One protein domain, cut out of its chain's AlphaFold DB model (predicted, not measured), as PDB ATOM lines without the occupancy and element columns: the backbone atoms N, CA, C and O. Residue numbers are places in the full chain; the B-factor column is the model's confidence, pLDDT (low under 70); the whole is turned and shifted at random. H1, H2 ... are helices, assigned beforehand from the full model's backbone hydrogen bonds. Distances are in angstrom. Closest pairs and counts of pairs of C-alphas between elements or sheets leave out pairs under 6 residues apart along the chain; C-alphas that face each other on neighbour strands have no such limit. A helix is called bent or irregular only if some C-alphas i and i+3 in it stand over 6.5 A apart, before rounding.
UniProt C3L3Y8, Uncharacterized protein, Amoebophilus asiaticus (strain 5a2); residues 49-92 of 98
ATOM      1  N   TYR A  49      45.365 -63.869  -0.483       81.88
ATOM      2  CA  TYR A  49      44.508 -63.299  -1.531       81.88
ATOM      3  C   TYR A  49      43.937 -61.928  -1.145       81.88
ATOM      4  O   TYR A  49      44.017 -60.966  -1.911       81.88
ATOM      5  N   THR A  50      43.438 -61.794   0.085       84.06
ATOM      6  CA  THR A  50      42.888 -60.531   0.593       84.06
ATOM      7  C   THR A  50      43.943 -59.424   0.608       84.06
ATOM      8  O   THR A  50      43.692 -58.310   0.143       84.06
ATOM      9  N   VAL A  51      45.157 -59.726   1.083       85.19
ATOM     10  CA  VAL A  51      46.275 -58.767   1.137       85.19
ATOM     11  C   VAL A  51      46.691 -58.336  -0.271       85.19
ATOM     12  O   VAL A  51      46.955 -57.155  -0.518       85.19
ATOM     13  N   GLU A  52      46.727 -59.270  -1.220       87.31
ATOM     14  CA  GLU A  52      47.006 -58.986  -2.628       87.31
ATOM     15  C   GLU A  52      45.925 -58.105  -3.267       87.31
ATOM     16  O   GLU A  52      46.262 -57.148  -3.974       87.31
ATOM     17  N   GLY A  53      44.652 -58.354  -2.944       90.50
ATOM     18  CA  GLY A  53      43.515 -57.522  -3.336       90.50
ATOM     19  C   GLY A  53      43.664 -56.075  -2.864       90.50
ATOM     20  O   GLY A  53      43.645 -55.151  -3.680       90.50
ATOM     21  N   TYR A  54      43.931 -55.859  -1.571       90.25
ATOM     22  CA  TYR A  54      44.184 -54.517  -1.028       90.25
ATOM     23  C   TYR A  54      45.396 -53.841  -1.674       90.25
ATOM     24  O   TYR A  54      45.343 -52.664  -2.040       90.25
ATOM     25  N   ASN A  55      46.487 -54.578  -1.882       89.56
ATOM     26  CA  ASN A  55      47.667 -54.062  -2.571       89.56
ATOM     27  C   ASN A  55      47.362 -53.637  -4.017       89.56
ATOM     28  O   ASN A  55      47.929 -52.654  -4.507       89.56
ATOM     29  N   SER A  56      46.474 -54.362  -4.700       91.00
ATOM     30  CA  SER A  56      45.978 -53.996  -6.026       91.00
ATOM     31  C   SER A  56      45.171 -52.696  -5.979       91.00
ATOM     32  O   SER A  56      45.487 -51.761  -6.717       91.00
ATOM     33  N   LEU A  57      44.223 -52.576  -5.042       92.88
ATOM     34  CA  LEU A  57      43.408 -51.370  -4.843       92.88
ATOM     35  C   LEU A  57      44.267 -50.133  -4.546       92.88
ATOM     36  O   LEU A  57      44.080 -49.084  -5.163       92.88
ATOM     37  N   ILE A  58      45.264 -50.257  -3.666       92.75
ATOM     38  CA  ILE A  58      46.197 -49.165  -3.353       92.75
ATOM     39  C   ILE A  58      46.925 -48.701  -4.620       92.75
ATOM     40  O   ILE A  58      47.018 -47.500  -4.874       92.75
ATOM     41  N   ARG A  59      47.429 -49.628  -5.445       91.44
ATOM     42  CA  ARG A  59      48.119 -49.282  -6.703       91.44
ATOM     43  C   ARG A  59      47.178 -48.742  -7.778       91.44
ATOM     44  O   ARG A  59      47.638 -47.982  -8.631       91.44
ATOM     45  N   HIS A  60      45.909 -49.141  -7.749       92.38
ATOM     46  CA  HIS A  60      44.878 -48.660  -8.659       92.38
ATOM     47  C   HIS A  60      44.537 -47.192  -8.374       92.38
ATOM     48  O   HIS A  60      44.629 -46.358  -9.271       92.38
ATOM     49  N   TYR A  61      44.229 -46.861  -7.118       92.38
ATOM     50  CA  TYR A  61      43.783 -45.517  -6.745       92.38
ATOM     51  C   TYR A  61      44.924 -44.523  -6.517       92.38
ATOM     52  O   TYR A  61      44.784 -43.336  -6.806       92.38
ATOM     53  N   LEU A  62      46.065 -44.971  -5.990       92.12
ATOM     54  CA  LEU A  62      47.150 -44.079  -5.591       92.12
ATOM     55  C   LEU A  62      48.348 -44.230  -6.539       92.12
ATOM     56  O   LEU A  62      49.256 -45.035  -6.316       92.12
ATOM     57  N   ALA A  63      48.403 -43.373  -7.565       89.94
ATOM     58  CA  ALA A  63      49.437 -43.381  -8.613       89.94
ATOM     59  C   ALA A  63      50.884 -43.381  -8.075       89.94
ATOM     60  O   ALA A  63      51.791 -43.968  -8.676       89.94
ATOM     61  N   ARG A  64      51.101 -42.782  -6.901       87.94
ATOM     62  CA  ARG A  64      52.399 -42.754  -6.211       87.94
ATOM     63  C   ARG A  64      52.949 -44.131  -5.823       87.94
ATOM     64  O   ARG A  64      54.159 -44.307  -5.723       87.94
ATOM     65  N   PHE A  65      52.077 -45.116  -5.616       88.31
ATOM     66  CA  PHE A  65      52.483 -46.495  -5.334       88.31
ATOM     67  C   PHE A  65      52.727 -47.306  -6.615       88.31
ATOM     68  O   PHE A  65      53.337 -48.371  -6.547       88.31
ATOM     69  N   LYS A  66      52.321 -46.782  -7.783       87.69
ATOM     70  CA  LYS A  66      52.565 -47.374  -9.106       87.69
ATOM     71  C   LYS A  66      53.887 -46.909  -9.726       87.69
ATOM     72  O   LYS A  66      54.617 -47.728 -10.273       87.69
ATOM     73  N   ARG A  67      54.212 -45.609  -9.670       81.25
ATOM     74  CA  ARG A  67      55.375 -45.020 -10.375       81.25
ATOM     75  C   ARG A  67      56.288 -44.199  -9.458       81.25
ATOM     76  O   ARG A  67      56.146 -42.982  -9.367       81.25
ATOM     77  N   LYS A  68      57.301 -44.854  -8.875       76.12
ATOM     78  CA  LYS A  68      58.249 -44.255  -7.909       76.12
ATOM     79  C   LYS A  68      58.998 -43.018  -8.438       76.12
ATOM     80  O   LYS A  68      59.259 -42.110  -7.661       76.12
ATOM     81  N   GLY A  69      59.332 -42.977  -9.730       83.00
ATOM     82  CA  GLY A  69      60.119 -41.882 -10.322       83.00
ATOM     83  C   GLY A  69      59.320 -40.647 -10.754       83.00
ATOM     84  O   GLY A  69      59.917 -39.614 -11.013       83.00
ATOM     85  N   LYS A  70      57.984 -40.737 -10.849       82.50
ATOM     86  CA  LYS A  70      57.134 -39.632 -11.343       82.50
ATOM     87  C   LYS A  70      56.161 -39.111 -10.294       82.50
ATOM     88  O   LYS A  70      55.882 -37.921 -10.246       82.50
ATOM     89  N   CYS A  71      55.645 -39.999  -9.452       83.94
ATOM     90  CA  CYS A  71      54.655 -39.661  -8.445       83.94
ATOM     91  C   CYS A  71      55.189 -40.126  -7.091       83.94
ATOM     92  O   CYS A  71      55.221 -41.319  -6.803       83.94
ATOM     93  N   TYR A  72      55.629 -39.189  -6.258       83.50
ATOM     94  CA  TYR A  72      56.117 -39.467  -4.909       83.50
ATOM     95  C   TYR A  72      55.585 -38.409  -3.939       83.50
ATOM     96  O   TYR A  72      55.199 -37.317  -4.345       83.50
ATOM     97  N   SER A  73      55.545 -38.735  -2.646       85.69
ATOM     98  CA  SER A  73      55.261 -37.726  -1.613       85.69
ATOM     99  C   SER A  73      56.569 -37.263  -1.033       85.69
ATOM    100  O   SER A  73      57.423 -38.088  -0.718       85.69
ATOM    101  N   LYS A  74      56.671 -35.955  -0.834       87.06
ATOM    102  CA  LYS A  74      57.806 -35.324  -0.164       87.06
ATOM    103  C   LYS A  74      57.819 -35.587   1.345       87.06
ATOM    104  O   LYS A  74      58.863 -35.489   1.970       87.06
ATOM    105  N   GLN A  75      56.670 -35.941   1.927       89.12
ATOM    106  CA  GLN A  75      56.517 -36.155   3.365       89.12
ATOM    107  C   GLN A  75      55.842 -37.497   3.663       89.12
ATOM    108  O   GLN A  75      54.863 -37.872   3.013       89.12
ATOM    109  N   VAL A  76      56.359 -38.209   4.672       87.25
ATOM    110  CA  VAL A  76      55.874 -39.541   5.079       87.25
ATOM    111  C   VAL A  76      54.451 -39.475   5.629       87.25
ATOM    112  O   VAL A  76      53.624 -40.311   5.274       87.25
ATOM    113  N   HIS A  77      54.117 -38.455   6.421       91.62
ATOM    114  CA  HIS A  77      52.776 -38.335   7.003       91.62
ATOM    115  C   HIS A  77      51.679 -38.191   5.931       91.62
ATOM    116  O   HIS A  77      50.566 -38.678   6.120       91.62
ATOM    117  N   MET A  78      51.992 -37.592   4.774       91.75
ATOM    118  CA  MET A  78      51.054 -37.493   3.650       91.75
ATOM    119  C   MET A  78      50.725 -38.863   3.059       91.75
ATOM    120  O   MET A  78      49.614 -39.071   2.589       91.75
ATOM    121  N   ILE A  79      51.657 -39.818   3.130       91.12
ATOM    122  CA  ILE A  79      51.411 -41.204   2.721       91.12
ATOM    123  C   ILE A  79      50.331 -41.824   3.607       91.12
ATOM    124  O   ILE A  79      49.378 -42.397   3.086       91.12
ATOM    125  N   GLY A  80      50.466 -41.658   4.927       92.62
ATOM    126  CA  GLY A  80      49.479 -42.126   5.900       92.62
ATOM    127  C   GLY A  80      48.107 -41.494   5.675       92.62
ATOM    128  O   GLY A  80      47.119 -42.210   5.567       92.62
ATOM    129  N   LYS A  81      48.045 -40.167   5.494       93.38
ATOM    130  CA  LYS A  81      46.785 -39.457   5.208       93.38
ATOM    131  C   LYS A  81      46.112 -39.952   3.926       93.38
ATOM    132  O   LYS A  81      44.911 -40.191   3.931       93.38
ATOM    133  N   SER A  82      46.870 -40.145   2.845       92.50
ATOM    134  CA  SER A  82      46.330 -40.660   1.580       92.50
ATOM    135  C   SER A  82      45.793 -42.086   1.700       92.50
ATOM    136  O   SER A  82      44.762 -42.393   1.111       92.50
ATOM    137  N   LEU A  83      46.476 -42.954   2.454       93.62
ATOM    138  CA  LEU A  83      45.996 -44.311   2.723       93.62
ATOM    139  C   LEU A  83      44.727 -44.292   3.579       93.62
ATOM    140  O   LEU A  83      43.753 -44.937   3.209       93.62
ATOM    141  N   ASN A  84      44.698 -43.506   4.657       94.00
ATOM    142  CA  ASN A  84      43.519 -43.378   5.515       94.00
ATOM    143  C   ASN A  84      42.311 -42.840   4.740       94.00
ATOM    144  O   ASN A  84      41.214 -43.372   4.875       94.00
ATOM    145  N   LEU A  85      42.520 -41.837   3.882       94.50
ATOM    146  CA  LEU A  85      41.469 -41.296   3.024       94.50
ATOM    147  C   LEU A  85      40.947 -42.344   2.030       94.50
ATOM    148  O   LEU A  85      39.740 -42.445   1.826       94.50
ATOM    149  N   LEU A  86      41.837 -43.148   1.436       93.75
ATOM    150  CA  LEU A  86      41.433 -44.253   0.567       93.75
ATOM    151  C   LEU A  86      40.605 -45.291   1.335       93.75
ATOM    152  O   LEU A  86      39.568 -45.709   0.835       93.75
ATOM    153  N   MET A  87      41.026 -45.685   2.539       94.31
ATOM    154  CA  MET A  87      40.279 -46.651   3.350       94.31
ATOM    155  C   MET A  87      38.903 -46.106   3.747       94.31
ATOM    156  O   MET A  87      37.911 -46.803   3.576       94.31
ATOM    157  N   ALA A  88      38.819 -44.842   4.171       93.44
ATOM    158  CA  ALA A  88      37.543 -44.185   4.457       93.44
ATOM    159  C   ALA A  88      36.619 -44.158   3.228       93.44
ATOM    160  O   ALA A  88      35.422 -44.412   3.352       93.44
ATOM    161  N   LYS A  89      37.173 -43.911   2.030       92.00
ATOM    162  CA  LYS A  89      36.423 -43.991   0.770       92.00
ATOM    163  C   LYS A  89      35.899 -45.403   0.511       92.00
ATOM    164  O   LYS A  89      34.725 -45.557   0.210       92.00
ATOM    165  N   LEU A  90      36.757 -46.421   0.601       90.69
ATOM    166  CA  LEU A  90      36.384 -47.818   0.330       90.69
ATOM    167  C   LEU A  90      35.368 -48.361   1.343       90.69
ATOM    168  O   LEU A  90      34.557 -49.210   0.992       90.69
ATOM    169  N   ASN A  91      35.382 -47.834   2.567       91.31
ATOM    170  CA  ASN A  91      34.424 -48.163   3.619       91.31
ATOM    171  C   ASN A  91      33.140 -47.314   3.566       91.31
ATOM    172  O   ASN A  91      32.326 -47.409   4.481       91.31
ATOM    173  N   ASN A  92      32.960 -46.460   2.549       89.50
ATOM    174  CA  ASN A  92      31.821 -45.540   2.416       89.50
ATOM    175  C   ASN A  92      31.616 -44.610   3.633       89.50
ATOM    176  O   ASN A  92      30.497 -44.246   3.974       89.50
TER     177      ASN A  92
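This is residues 49 to 92 of the 98 residues of an uncharacterized protein of Amoebophilus asiaticus (strain 5a2) (UniProt C3L3Y8). Two helices, H3 and H1, make a loose T in two levels: H3 is the long bar, and H1 comes in crosswise so that its last residues, 58 to 61, end over the middle of H3. The short helix H2 turns off the end of H1 at H1's level, and residues 67 to 75 loop round from there to the beginning of H3, closing one end. The printed part has 44 residues, with three named helices in the order H1, H2, H3 and no named strand; the class is all helix. It is only just compact, close to loose, with a radius of gyration of the C-alphas of 10.9 A, and its C-alphas span 28 by 19 by 13 A.

The longest helix is H3, residues 76 to 90. H1, residues 49 to 61, only just touches H3, with 3 pairs of C-alphas within 8 A. The closest C-alphas of the two are those of Ile 58 and Leu 83, 7.8 A apart. H1 touches H3 with residues 58 to 61 alone, and H3 touches H1 with residues 83 to 86 alone. The lines of H1 and H3 are about perpendicular, but only just, at 73 degrees, and their centres are 13.9 A apart. H2, residues 63 to 66, and H1 touch only at the corner by their link, H1 with residues 58 to 60 alone; the closest C-alphas are those of Arg 59 and Phe 65, 5.4 A apart. H2 and H3 are apart. In H1 and H3 every pair of O i and N i+4 is within hydrogen-bond range; H2 is too short for such a pair, and its one pair of O i and N i+3 is within range.

H3 has 15 residues, Val 76 to Leu 90, and measures 21.7 A from first to last C-alpha. It begins at C-alpha 76, (55.874, -39.541, 5.079), and ends at C-alpha 90, (36.384, -47.818, 0.330). H1 has 13 residues, Tyr 49 to Tyr 61, and measures 18.5 A, beginning at C-alpha 49, (44.508, -63.299, -1.531). H2 has four residues, Ala 63 to Lys 66, and measures 5.1 A. No helix is bent or irregular.

The two C-alphas farthest apart are those of Gly 69 and Asn 92, at 31.2 A. The first and last printed C-alphas, of Tyr 49 and Asn 92, are 22.2 A apart. The printed part has no cut. The link from H1 to H2 is tight, with 1 residue, and the link from H2 to H3 is short, with 9 residues. The mean pLDDT of the printed part is 89.3, and no printed residue is under 70.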